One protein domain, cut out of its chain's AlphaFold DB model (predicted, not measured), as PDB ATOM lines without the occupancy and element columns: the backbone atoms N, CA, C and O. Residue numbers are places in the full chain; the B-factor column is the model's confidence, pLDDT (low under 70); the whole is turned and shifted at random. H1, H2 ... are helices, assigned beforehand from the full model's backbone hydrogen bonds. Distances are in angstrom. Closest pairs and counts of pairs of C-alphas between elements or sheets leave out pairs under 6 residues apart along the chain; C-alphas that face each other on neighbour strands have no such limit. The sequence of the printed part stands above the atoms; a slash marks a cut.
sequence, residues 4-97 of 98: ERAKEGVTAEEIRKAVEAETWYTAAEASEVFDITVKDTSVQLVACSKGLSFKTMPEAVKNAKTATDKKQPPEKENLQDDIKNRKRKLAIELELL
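Overview. This is residues 4 to 97 of the 98 residues of an uncharacterized protein of Megasphaera micronuciformis F0359 (UniProt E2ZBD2). The longest helix, H4, sits at the far end of an arm, residues 69 to 97, that sticks out from a loose body; the body holds three short helices, H1, H2 and H3, and the long loop of residues 34 to 58. The 94 printed residues have four named helices, H1 to H4 in order, and no named strand: all helix, with 42 residues in helices, under half. The whole is extended, with a radius of gyration of the C-alphas of 23.0 A and spans of 66 by 33 by 27 A.

Along the chain. Find C-alpha 79 at (27.564, -53.965, 39.616); from there H4 runs 24.6 A to C-alpha 95 at (9.528, -48.342, 55.370). Look back for H3 at residues 59 to 67, 11.9 A; H2 at 27 to 33, 10.2 A; and H1 at 12 to 20, 12.2 A, beginning at (26.000, -4.783, 13.917).

Arrangement. H4 touches no helix and stands free. H3 is apart from H1 and H2. H1 and H2 are only just apart, their closest C-alphas 8.4 A from each other. In H1, H3 and H4 every O i to N i+4 pair is within hydrogen-bond range; in H2, 1 of 3 is, beside 3 of 4 O i to N i+3 pairs.

Size, cuts and confidence. The farthest C-alphas, of Gly 9 and Glu 95, are 66.8 A apart. The printed part has no cut. The links H2 to H3 and H3 to H4 are long. Confidence is low, under 70, at residues 42 to 51 and 66 to 79.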
ATOM      1  N   GLU A   4      26.143  -5.829  22.677       86.38
ATOM      2  CA  GLU A   4      26.363  -5.501  24.097       86.38
ATOM      3  C   GLU A   4      27.736  -5.942  24.613       86.38
ATOM      4  O   GLU A   4      28.214  -5.421  25.614       86.38
ATOM      5  N   ARG A   5      28.349  -6.929  23.953       87.31
ATOM      6  CA  ARG A   5      29.696  -7.414  24.254       87.31
ATOM      7  C   ARG A   5      30.665  -7.156  23.111       87.31
ATOM      8  O   ARG A   5      31.767  -7.682  23.153       87.31
ATOM      9  N   ALA A   6      30.268  -6.420  22.078       89.31
ATOM     10  CA  ALA A   6      31.168  -6.073  20.990       89.31
ATOM     11  C   ALA A   6      32.140  -4.981  21.456       89.31
ATOM     12  O   ALA A   6      31.781  -4.135  22.276       89.31
ATOM     13  N   LYS A   7      33.375  -5.004  20.952       89.19
ATOM     14  CA  LYS A   7      34.340  -3.934  21.218       89.19
ATOM     15  C   LYS A   7      33.926  -2.631  20.538       89.19
ATOM     16  O   LYS A   7      33.188  -2.630  19.550       89.19
ATOM     17  N   GLU A   8      34.436  -1.514  21.054       82.81
ATOM     18  CA  GLU A   8      34.246  -0.211  20.420       82.81
ATOM     19  C   GLU A   8      34.733  -0.243  18.965       82.81
ATOM     20  O   GLU A   8      35.846  -0.678  18.674       82.81
ATOM     21  N   GLY A   9      33.873   0.207  18.051       82.94
ATOM     22  CA  GLY A   9      34.134   0.212  16.611       82.94
ATOM     23  C   GLY A   9      33.553  -0.978  15.845       82.94
ATOM     24  O   GLY A   9      33.413  -0.873  14.632       82.94
ATOM     25  N   VAL A  10      33.139  -2.056  16.521       87.31
ATOM     26  CA  VAL A  10      32.485  -3.194  15.862       87.31
ATOM     27  C   VAL A  10      31.008  -2.896  15.625       87.31
ATOM     28  O   VAL A  10      30.245  -2.575  16.539       87.31
ATOM     29  N   THR A  11      30.585  -3.033  14.375       89.31
ATOM     30  CA  THR A  11      29.220  -2.740  13.946       89.31
ATOM     31  C   THR A  11      28.326  -3.978  13.953       89.31
ATOM     32  O   THR A  11      28.761  -5.126  13.841       89.31
ATOM     33  N   ALA A  12      27.015  -3.736  14.026       88.75
ATOM     34  CA  ALA A  12      26.000  -4.783  13.917       88.75
ATOM     35  C   ALA A  12      26.117  -5.560  12.595       88.75
ATOM     36  O   ALA A  12      25.897  -6.768  12.547       88.75
ATOM     37  N   GLU A  13      26.474  -4.841  11.534       89.69
ATOM     38  CA  GLU A  13      26.605  -5.354  10.177       89.69
ATOM     39  C   GLU A  13      27.783  -6.313  10.032       89.69
ATOM     40  O   GLU A  13      27.638  -7.366   9.414       89.69
ATOM     41  N   GLU A  14      28.926  -6.004  10.645       89.50
ATOM     42  CA  GLU A  14      30.097  -6.889  10.649       89.50
ATOM     43  C   GLU A  14      29.806  -8.197  11.381       89.50
ATOM     44  O   GLU A  14      30.091  -9.275  10.858       89.50
ATOM     45  N   ILE A  15      29.152  -8.115  12.543       90.44
ATOM     46  CA  ILE A  15      28.730  -9.300  13.297       90.44
ATOM     47  C   ILE A  15      27.729 -10.116  12.478       90.44
ATOM     48  O   ILE A  15      27.854 -11.337  12.393       90.44
ATOM     49  N   ARG A  16      26.749  -9.463  11.840       91.94
ATOM     50  CA  ARG A  16      25.765 -10.151  10.995       91.94
ATOM     51  C   ARG A  16      26.445 -10.889   9.845       91.94
ATOM     52  O   ARG A  16      26.161 -12.065   9.642       91.94
ATOM     53  N   LYS A  17      27.385 -10.242   9.155       93.00
ATOM     54  CA  LYS A  17      28.181 -10.870   8.093       93.00
ATOM     55  C   LYS A  17      28.970 -12.069   8.604       93.00
ATOM     56  O   LYS A  17      28.996 -13.101   7.940       93.00
ATOM     57  N   ALA A  18      29.590 -11.951   9.777       91.75
ATOM     58  CA  ALA A  18      30.338 -13.045  10.384       91.75
ATOM     59  C   ALA A  18      29.430 -14.242  10.709       91.75
ATOM     60  O   ALA A  18      29.811 -15.384  10.453       91.75
ATOM     61  N   VAL A  19      28.216 -13.987  11.207       89.75
ATOM     62  CA  VAL A  19      27.202 -15.017  11.481       89.75
ATOM     63  C   VAL A  19      26.704 -15.672  10.191       89.75
ATOM     64  O   VAL A  19      26.664 -16.896  10.115       89.75
ATOM     65  N   GLU A  20      26.364 -14.887   9.166       91.31
ATOM     66  CA  GLU A  20      25.914 -15.392   7.859       91.31
ATOM     67  C   GLU A  20      26.990 -16.220   7.149       91.31
ATOM     68  O   GLU A  20      26.686 -17.230   6.515       91.31
ATOM     69  N   ALA A  21      28.255 -15.821   7.287       91.62
ATOM     70  CA  ALA A  21      29.398 -16.567   6.776       91.62
ATOM     71  C   ALA A  21      29.740 -17.806   7.623       91.62
ATOM     72  O   ALA A  21      30.643 -18.556   7.253       91.62
ATOM     73  N   GLU A  22      29.035 -18.024   8.742       91.19
ATOM     74  CA  GLU A  22      29.311 -19.086   9.708       91.19
ATOM     75  C   GLU A  22      30.778 -19.021  10.179       91.19
ATOM     76  O   GLU A  22      31.536 -19.982  10.092       91.19
ATOM     77  N   THR A  23      31.231 -17.845  10.610       91.12
ATOM     78  CA  THR A  23      32.639 -17.625  10.968       91.12
ATOM     79  C   THR A  23      32.953 -18.231  12.332       91.12
ATOM     80  O   THR A  23      32.276 -17.950  13.322       91.12
ATOM     81  N   TRP A  24      34.013 -19.036  12.394       90.88
ATOM     82  CA  TRP A  24      34.529 -19.619  13.629       90.88
ATOM     83  C   TRP A  24      35.814 -18.909  14.034       90.88
ATOM     84  O   TRP A  24      36.832 -19.064  13.367       90.88
ATOM     85  N   TYR A  25      35.767 -18.167  15.135       90.12
ATOM     86  CA  TYR A  25      36.934 -17.483  15.680       90.12
ATOM     87  C   TYR A  25      37.718 -18.373  16.644       90.12
ATOM     88  O   TYR A  25      37.148 -19.129  17.437       90.12
ATOM     89  N   THR A  26      39.036 -18.226  16.632       88.75
ATOM     90  CA  THR A  26      39.880 -18.591  17.769       88.75
ATOM     91  C   THR A  26      39.626 -17.646  18.946       88.75
ATOM     92  O   THR A  26      39.057 -16.566  18.791       88.75
ATOM     93  N   ALA A  27      40.067 -18.028  20.149       87.38
ATOM     94  CA  ALA A  27      39.932 -17.160  21.321       87.38
ATOM     95  C   ALA A  27      40.633 -15.802  21.122       87.38
ATOM     96  O   ALA A  27      40.106 -14.780  21.556       87.38
ATOM     97  N   ALA A  28      41.779 -15.792  20.430       88.88
ATOM     98  CA  ALA A  28      42.515 -14.575  20.103       88.88
ATOM     99  C   ALA A  28      41.701 -13.662  19.173       88.88
ATOM    100  O   ALA A  28      41.432 -12.521  19.535       88.88
ATOM    101  N   GLU A  29      41.216 -14.180  18.043       90.56
ATOM    102  CA  GLU A  29      40.430 -13.392  17.078       90.56
ATOM    103  C   GLU A  29      39.104 -12.907  17.682       90.56
ATOM    104  O   GLU A  29      38.703 -11.761  17.501       90.56
ATOM    105  N   ALA A  30      38.432 -13.745  18.477       90.56
ATOM    106  CA  ALA A  30      37.198 -13.353  19.150       90.56
ATOM    107  C   ALA A  30      37.422 -12.197  20.140       90.56
ATOM    108  O   ALA A  30      36.524 -11.379  20.325       90.56
ATOM    109  N   SER A  31      38.611 -12.101  20.745       92.00
ATOM    110  CA  SER A  31      38.966 -11.001  21.648       92.00
ATOM    111  C   SER A  31      39.195  -9.671  20.932       92.00
ATOM    112  O   SER A  31      39.197  -8.625  21.576       92.00
ATOM    113  N   GLU A  32      39.369  -9.673  19.611       91.50
ATOM    114  CA  GLU A  32      39.444  -8.450  18.805       91.50
ATOM    115  C   GLU A  32      38.050  -7.905  18.480       91.50
ATOM    116  O   GLU A  32      37.875  -6.695  18.364       91.50
ATOM    117  N   VAL A  33      37.048  -8.786  18.403       89.69
ATOM    118  CA  VAL A  33      35.664  -8.438  18.045       89.69
ATOM    119  C   VAL A  33      34.791  -8.203  19.282       89.69
ATOM    120  O   VAL A  33      33.910  -7.342  19.279       89.69
ATOM    121  N   PHE A  34      35.033  -8.948  20.359       91.69
ATOM    122  CA  PHE A  34      34.226  -8.921  21.575       91.69
ATOM    123  C   PHE A  34      35.067  -8.607  22.813       91.69
ATOM    124  O   PHE A  34      36.253  -8.928  22.894       91.69
ATOM    125  N   ASP A  35      34.431  -7.996  23.808       91.81
ATOM    126  CA  ASP A  35      34.993  -7.766  25.132       91.81
ATOM    127  C   ASP A  35      35.009  -9.078  25.933       91.81
ATOM    128  O   ASP A  35      34.108  -9.394  26.720       91.81
ATOM    129  N   ILE A  36      36.018  -9.901  25.638       89.38
ATOM    130  CA  ILE A  36      36.267 -11.191  26.277       89.38
ATOM    131  C   ILE A  36      37.719 -11.295  26.743       89.38
ATOM    132  O   ILE A  36      38.650 -10.813  26.100       89.38
ATOM    133  N   THR A  37      37.926 -11.983  27.864       88.94
ATOM    134  CA  THR A  37      39.263 -12.272  28.387       88.94
ATOM    135  C   THR A  37      39.709 -13.661  27.951       88.94
ATOM    136  O   THR A  37      39.072 -14.660  28.293       88.94
ATOM    137  N   VAL A  38      40.836 -13.734  27.244       87.50
ATOM    138  CA  VAL A  38      41.476 -15.002  26.880       87.50
ATOM    139  C   VAL A  38      42.335 -15.480  28.046       87.50
ATOM    140  O   VAL A  38      43.133 -14.723  28.593       87.50
ATOM    141  N   LYS A  39      42.161 -16.741  28.448       84.19
ATOM    142  CA  LYS A  39      43.028 -17.413  29.422       84.19
ATOM    143  C   LYS A  39      43.885 -18.435  28.682       84.19
ATOM    144  O   LYS A  39      43.338 -19.228  27.926       84.19
ATOM    145  N   ASP A  40      45.183 -18.481  28.975       76.44
ATOM    146  CA  ASP A  40      46.132 -19.450  28.388       76.44
ATOM    147  C   ASP A  40      45.945 -20.897  28.874       76.44
ATOM    148  O   ASP A  40      46.690 -21.807  28.514       76.44
ATOM    149  N   THR A  41      44.951 -21.153  29.722       75.94
ATOM    150  CA  THR A  41      44.663 -22.508  30.184       75.94
ATOM    151  C   THR A  41      43.995 -23.303  29.067       75.94
ATOM    152  O   THR A  41      42.898 -22.961  28.627       75.94
ATOM    153  N   SER A  42      44.615 -24.408  28.645       67.50
ATOM    154  CA  SER A  42      43.992 -25.350  27.716       67.50
ATOM    155  C   SER A  42      42.800 -26.030  28.393       67.50
ATOM    156  O   SER A  42      42.975 -26.928  29.221       67.50
ATOM    157  N   VAL A  43      41.585 -25.598  28.065       65.88
ATOM    158  CA  VAL A  43      40.352 -26.232  28.543       65.88
ATOM    159  C   VAL A  43      39.887 -27.250  27.507       65.88
ATOM    160  O   VAL A  43      39.892 -26.980  26.305       65.88
ATOM    161  N   GLN A  44      39.486 -28.434  27.967       65.81
ATOM    162  CA  GLN A  44      38.901 -29.444  27.093       65.81
ATOM    163  C   GLN A  44      37.594 -28.915  26.487       65.81
ATOM    164  O   GLN A  44      36.756 -28.345  27.185       65.81
ATOM    165  N   LEU A  45      37.405 -29.117  25.184       63.72
ATOM    166  CA  LEU A  45      36.161 -28.771  24.504       63.72
ATOM    167  C   LEU A  45      35.016 -29.641  25.051       63.72
ATOM    168  O   LEU A  45      34.954 -30.835  24.778       63.72
ATOM    169  N   VAL A  46      34.111 -29.028  25.818       61.94
ATOM    170  CA  VAL A  46      32.945 -29.694  26.438       61.94
ATOM    171  C   VAL A  46      31.650 -29.536  25.634       61.94
ATOM    172  O   VAL A  46      30.586 -29.966  26.070       61.94
ATOM    173  N   ALA A  47      31.703 -28.905  24.458       63.59
ATOM    174  CA  ALA A  47      30.510 -28.673  23.655       63.59
ATOM    175  C   ALA A  47      29.904 -30.006  23.172       63.59
ATOM    176  O   ALA A  47      30.494 -30.691  22.329       63.59
ATOM    177  N   CYS A  48      28.698 -30.333  23.657       60.62
ATOM    178  CA  CYS A  48      27.878 -31.491  23.269       60.62
ATOM    179  C   CYS A  48      27.384 -31.385  21.819       60.62
ATOM    180  O   CYS A  48      26.201 -31.254  21.531       60.62
ATOM    181  N   SER A  49      28.317 -31.435  20.880       62.59
ATOM    182  CA  SER A  49      28.077 -31.207  19.461       62.59
ATOM    183  C   SER A  49      28.196 -32.499  18.647       62.59
ATOM    184  O   SER A  49      28.245 -32.446  17.421       62.59
ATOM    185  N   LYS A  50      28.220 -33.666  19.311       65.19
ATOM    186  CA  LYS A  50      28.379 -34.994  18.688       65.19
ATOM    187  C   LYS A  50      27.336 -35.292  17.597       65.19
ATOM    188  O   LYS A  50      27.656 -36.017  16.667       65.19
ATOM    189  N   GLY A  51      26.136 -34.709  17.676       67.19
ATOM    190  CA  GLY A  51      25.074 -34.865  16.668       67.19
ATOM    191  C   GLY A  51      24.905 -33.694  15.694       67.19
ATOM    192  O   GLY A  51      24.007 -33.737  14.862       67.19
ATOM    193  N   LEU A  52      25.720 -32.638  15.799       75.62
ATOM    194  CA  LEU A  52      25.573 -31.423  14.992       75.62
ATOM    195  C   LEU A  52      26.769 -31.262  14.057       75.62
ATOM    196  O   LEU A  52      27.914 -31.260  14.507       75.62
ATOM    197  N   SER A  53      26.529 -31.085  12.766       77.94
ATOM    198  CA  SER A  53      27.550 -30.677  11.803       77.94
ATOM    199  C   SER A  53      27.236 -29.272  11.305       77.94
ATOM    200  O   SER A  53      26.080 -28.916  11.091       77.94
ATOM    201  N   PHE A  54      28.283 -28.470  11.156       83.00
ATOM    202  CA  PHE A  54      28.200 -27.121  10.610       83.00
ATOM    203  C   PHE A  54      29.115 -27.054   9.379       83.00
ATOM    204  O   PHE A  54      30.085 -27.822   9.293       83.00
ATOM    205  N   LYS A  55      28.777 -26.217   8.394       85.25
ATOM    206  CA  LYS A  55      29.393 -26.233   7.059       85.25
ATOM    207  C   LYS A  55      30.860 -25.809   7.102       85.25
ATOM    208  O   LYS A  55      31.692 -26.435   6.446       85.25
ATOM    209  N   THR A  56      31.183 -24.788   7.886       88.56
ATOM    210  CA  THR A  56      32.521 -24.175   7.981       88.56
ATOM    211  C   THR A  56      33.277 -24.613   9.234       88.56
ATOM    212  O   THR A  56      34.311 -24.046   9.577       88.56
ATOM    213  N   MET A  57      32.788 -25.652   9.918       87.56
ATOM    214  CA  MET A  57      33.367 -26.141  11.164       87.56
ATOM    215  C   MET A  57      34.878 -26.442  11.032       87.56
ATOM    216  O   MET A  57      35.251 -27.291  10.207       87.56
ATOM    217  N   PRO A  58      35.733 -25.837  11.882       86.44
ATOM    218  CA  PRO A  58      37.175 -26.056  11.871       86.44
ATOM    219  C   PRO A  58      37.554 -27.506  12.174       86.44
ATOM    220  O   PRO A  58      36.899 -28.189  12.969       86.44
ATOM    221  N   GLU A  59      38.666 -27.969  11.601       84.25
ATOM    222  CA  GLU A  59      39.166 -29.333  11.820       84.25
ATOM    223  C   GLU A  59      39.468 -29.624  13.290       84.25
ATOM    224  O   GLU A  59      39.150 -30.708  13.768       84.25
ATOM    225  N   ALA A  60      39.989 -28.647  14.038       82.00
ATOM    226  CA  ALA A  60      40.235 -28.791  15.473       82.00
ATOM    227  C   ALA A  60      38.964 -29.208  16.240       82.00
ATOM    228  O   ALA A  60      39.015 -30.077  17.110       82.00
ATOM    229  N   VAL A  61      37.805 -28.655  15.864       79.88
ATOM    230  CA  VAL A  61      36.509 -28.998  16.462       79.88
ATOM    231  C   VAL A  61      36.032 -30.366  15.973       79.88
ATOM    232  O   VAL A  61      35.563 -31.169  16.778       79.88
ATOM    233  N   LYS A  62      36.184 -30.675  14.678       80.75
ATOM    234  CA  LYS A  62      35.843 -32.000  14.121       80.75
ATOM    235  C   LYS A  62      36.637 -33.119  14.802       80.75
ATOM    236  O   LYS A  62      36.055 -34.117  15.216       80.75
ATOM    237  N   ASN A  63      37.936 -32.911  14.990       80.38
ATOM    238  CA  ASN A  63      38.839 -33.848  15.650       80.38
ATOM    239  C   ASN A  63      38.511 -33.996  17.139       80.38
ATOM    240  O   ASN A  63      38.549 -35.100  17.672       80.38
ATOM    241  N   ALA A  64      38.127 -32.911  17.818       76.94
ATOM    242  CA  ALA A  64      37.700 -32.975  19.213       76.94
ATOM    243  C   ALA A  64      36.405 -33.785  19.400       76.94
ATOM    244  O   ALA A  64      36.270 -34.498  20.393       76.94
ATOM    245  N   LYS A  65      35.470 -33.735  18.439       74.06
ATOM    246  CA  LYS A  65      34.241 -34.548  18.487       74.06
ATOM    247  C   LYS A  65      34.534 -36.045  18.438       74.06
ATOM    248  O   LYS A  65      33.938 -36.805  19.203       74.06
ATOM    249  N   THR A  66      35.446 -36.459  17.563       67.44
ATOM    250  CA  THR A  66      35.801 -37.873  17.352       67.44
ATOM    251  C   THR A  66      36.811 -38.387  18.378       67.44
ATOM    252  O   THR A  66      36.828 -39.576  18.688       67.44
ATOM    253  N   ALA A  67      37.606 -37.504  18.992       64.00
ATOM    254  CA  ALA A  67      38.549 -37.860  20.053       64.00
ATOM    255  C   ALA A  67      37.877 -38.464  21.301       64.00
ATOM    256  O   ALA A  67      38.524 -39.212  22.036       64.00
ATOM    257  N   THR A  68      36.581 -38.209  21.520       54.88
ATOM    258  CA  THR A  68      35.814 -38.800  22.632       54.88
ATOM    259  C   THR A  68      35.620 -40.322  22.544       54.88
ATOM    260  O   THR A  68      35.153 -40.905  23.518       54.88
ATOM    261  N   ASP A  69      35.980 -40.979  21.433       52.69
ATOM    262  CA  ASP A  69      35.986 -42.451  21.345       52.69
ATOM    263  C   ASP A  69      37.227 -43.096  21.981       52.69
ATOM    264  O   ASP A  69      37.269 -44.312  22.200       52.69
ATOM    265  N   LYS A  70      38.236 -42.308  22.378       48.44
ATOM    266  CA  LYS A  70      39.272 -42.800  23.291       48.44
ATOM    267  C   LYS A  70      38.718 -42.801  24.711       48.44
ATOM    268  O   LYS A  70      38.963 -41.878  25.476       48.44
ATOM    269  N   LYS A  71      37.951 -43.862  24.998       43.88
ATOM    270  CA  LYS A  71      37.616 -44.419  26.316       43.88
ATOM    271  C   LYS A  71      38.081 -43.531  27.478       43.88
ATOM    272  O   LYS A  71      39.224 -43.648  27.922       43.88
ATOM    273  N   GLN A  72      37.150 -42.798  28.092       41.09
ATOM    274  CA  GLN A  72      37.121 -42.899  29.551       41.09
ATOM    275  C   GLN A  72      37.166 -44.407  29.843       41.09
ATOM    276  O   GLN A  72      36.394 -45.149  29.216       41.09
ATOM    277  N   PRO A  73      38.091 -44.911  30.684       39.38
ATOM    278  CA  PRO A  73      37.908 -46.249  31.219       39.38
ATOM    279  C   PRO A  73      36.452 -46.297  31.681       39.38
ATOM    280  O   PRO A  73      36.032 -45.317  32.307       39.38
ATOM    281  N   PRO A  74      35.659 -47.328  31.333       44.62
ATOM    282  CA  PRO A  74      34.382 -47.482  32.003       44.62
ATOM    283  C   PRO A  74      34.719 -47.367  33.486       44.62
ATOM    284  O   PRO A  74      35.599 -48.099  33.961       44.62
ATOM    285  N   GLU A  75      34.136 -46.383  34.177       53.34
ATOM    286  CA  GLU A  75      34.100 -46.433  35.626       53.34
ATOM    287  C   GLU A  75      33.662 -47.861  35.911       53.34
ATOM    288  O   GLU A  75      32.630 -48.318  35.410       53.34
ATOM    289  N   LYS A  76      34.532 -48.638  36.558       54.50
ATOM    290  CA  LYS A  76      34.152 -49.957  37.036       54.50
ATOM    291  C   LYS A  76      33.198 -49.694  38.193       54.50
ATOM    292  O   LYS A  76      33.575 -49.881  39.345       54.50
ATOM    293  N   GLU A  77      32.008 -49.191  37.885       55.50
ATOM    294  CA  GLU A  77      30.878 -49.200  38.786       55.50
ATOM    295  C   GLU A  77      30.650 -50.683  39.049       55.50
ATOM    296  O   GLU A  77      30.367 -51.489  38.153       55.50
ATOM    297  N   ASN A  78      31.045 -51.101  40.248       63.84
ATOM    298  CA  ASN A  78      30.991 -52.492  40.630       63.84
ATOM    299  C   ASN A  78      29.499 -52.822  40.651       63.84
ATOM    300  O   ASN A  78      28.795 -52.317  41.518       63.84
ATOM    301  N   LEU A  79      29.000 -53.638  39.713       66.94
ATOM    302  CA  LEU A  79      27.564 -53.965  39.616       66.94
ATOM    303  C   LEU A  79      26.965 -54.386  40.975       66.94
ATOM    304  O   LEU A  79      25.769 -54.234  41.217       66.94
ATOM    305  N   GLN A  80      27.796 -54.927  41.870       70.12
ATOM    306  CA  GLN A  80      27.420 -55.280  43.236       70.12
ATOM    307  C   GLN A  80      27.081 -54.061  44.109       70.12
ATOM    308  O   GLN A  80      26.117 -54.121  44.875       70.12
ATOM    309  N   ASP A  81      27.824 -52.963  43.982       75.06
ATOM    310  CA  ASP A  81      27.591 -51.716  44.711       75.06
ATOM    311  C   ASP A  81      26.319 -51.016  44.217       75.06
ATOM    312  O   ASP A  81      25.508 -50.591  45.044       75.06
ATOM    313  N   ASP A  82      26.049 -51.026  42.909       80.88
ATOM    314  CA  ASP A  82      24.790 -50.519  42.342       80.88
ATOM    315  C   ASP A  82      23.574 -51.292  42.837       80.88
ATOM    316  O   ASP A  82      22.581 -50.716  43.293       80.88
ATOM    317  N   ILE A  83      23.649 -52.625  42.792       86.62
ATOM    318  CA  ILE A  83      22.578 -53.490  43.291       86.62
ATOM    319  C   ILE A  83      22.352 -53.231  44.785       86.62
ATOM    320  O   ILE A  83      21.205 -53.158  45.234       86.62
ATOM    321  N   LYS A  84      23.424 -53.053  45.564       90.75
ATOM    322  CA  LYS A  84      23.343 -52.765  46.999       90.75
ATOM    323  C   LYS A  84      22.698 -51.408  47.273       90.75
ATOM    324  O   LYS A  84      21.854 -51.312  48.166       90.75
ATOM    325  N   ASN A  85      23.042 -50.383  46.498       86.25
ATOM    326  CA  ASN A  85      22.502 -49.040  46.676       86.25
ATOM    327  C   ASN A  85      21.015 -48.972  46.286       86.25
ATOM    328  O   ASN A  85      20.200 -48.413  47.020       86.25
ATOM    329  N   ARG A  86      20.627 -49.647  45.194       90.62
ATOM    330  CA  ARG A  86      19.220 -49.768  44.767       90.62
ATOM    331  C   ARG A  86      18.372 -50.519  45.789       90.62
ATOM    332  O   ARG A  86      17.274 -50.072  46.104       90.62
ATOM    333  N   LYS A  87      18.893 -51.611  46.363       93.12
ATOM    334  CA  LYS A  87      18.212 -52.350  47.441       93.12
ATOM    335  C   LYS A  87      18.002 -51.496  48.691       93.12
ATOM    336  O   LYS A  87      16.917 -51.529  49.257       93.12
ATOM    337  N   ARG A  88      19.007 -50.713  49.103       92.62
ATOM    338  CA  ARG A  88      18.875 -49.785  50.240       92.62
ATOM    339  C   ARG A  88      17.799 -48.734  49.996       92.62
ATOM    340  O   ARG A  88      16.988 -48.496  50.879       92.62
ATOM    341  N   LYS A  89      17.767 -48.146  48.798       92.56
ATOM    342  CA  LYS A  89      16.768 -47.133  48.449       92.56
ATOM    343  C   LYS A  89      15.341 -47.695  48.482       92.56
ATOM    344  O   LYS A  89      14.473 -47.094  49.097       92.56
ATOM    345  N   LEU A  90      15.134 -48.880  47.903       93.75
ATOM    346  CA  LEU A  90      13.838 -49.569  47.927       93.75
ATOM    347  C   LEU A  90      13.390 -49.936  49.348       93.75
ATOM    348  O   LEU A  90      12.208 -49.840  49.652       93.75
ATOM    349  N   ALA A  91      14.319 -50.339  50.221       93.31
ATOM    350  CA  ALA A  91      14.001 -50.648  51.614       93.31
ATOM    351  C   ALA A  91      13.502 -49.413  52.381       93.31
ATOM    352  O   ALA A  91      12.508 -49.509  53.093       93.31
ATOM    353  N   ILE A  92      14.143 -48.257  52.181       90.19
ATOM    354  CA  ILE A  92      13.726 -46.986  52.792       90.19
ATOM    355  C   ILE A  92      12.345 -46.565  52.274       90.19
ATOM    356  O   ILE A  92      11.492 -46.159  53.054       90.19
ATOM    357  N   GLU A  93      12.104 -46.671  50.963       88.88
ATOM    358  CA  GLU A  93      10.801 -46.323  50.379       88.88
ATOM    359  C   GLU A  93       9.667 -47.216  50.907       88.88
ATOM    360  O   GLU A  93       8.580 -46.712  51.174       88.88
ATOM    361  N   LEU A  94       9.916 -48.515  51.112       90.56
ATOM    362  CA  LEU A  94       8.946 -49.429  51.721       90.56
ATOM    363  C   LEU A  94       8.651 -49.067  53.182       90.56
ATOM    364  O   LEU A  94       7.491 -49.054  53.579       90.56
ATOM    365  N   GLU A  95       9.679 -48.738  53.965       88.50
ATOM    366  CA  GLU A  95       9.528 -48.342  55.370       88.50
ATOM    367  C   GLU A  95       8.728 -47.039  55.523       88.50
ATOM    368  O   GLU A  95       7.940 -46.912  56.448       88.50
ATOM    369  N   LEU A  96       8.851 -46.102  54.577       85.44
ATOM    370  CA  LEU A  96       8.057 -44.865  54.554       85.44
ATOM    371  C   LEU A  96       6.582 -45.076  54.160       85.44
ATOM    372  O   LEU A  96       5.769 -44.170  54.345       85.44
ATOM    373  N   LEU A  97       6.248 -46.229  53.577       81.94
ATOM    374  CA  LEU A  97       4.903 -46.589  53.113       81.94
ATOM    375  C   LEU A  97       4.155 -47.526  54.077       81.94
ATOM    376  O   LEU A  97       3.004 -47.866  53.791       81.94
TER     377      LEU A  97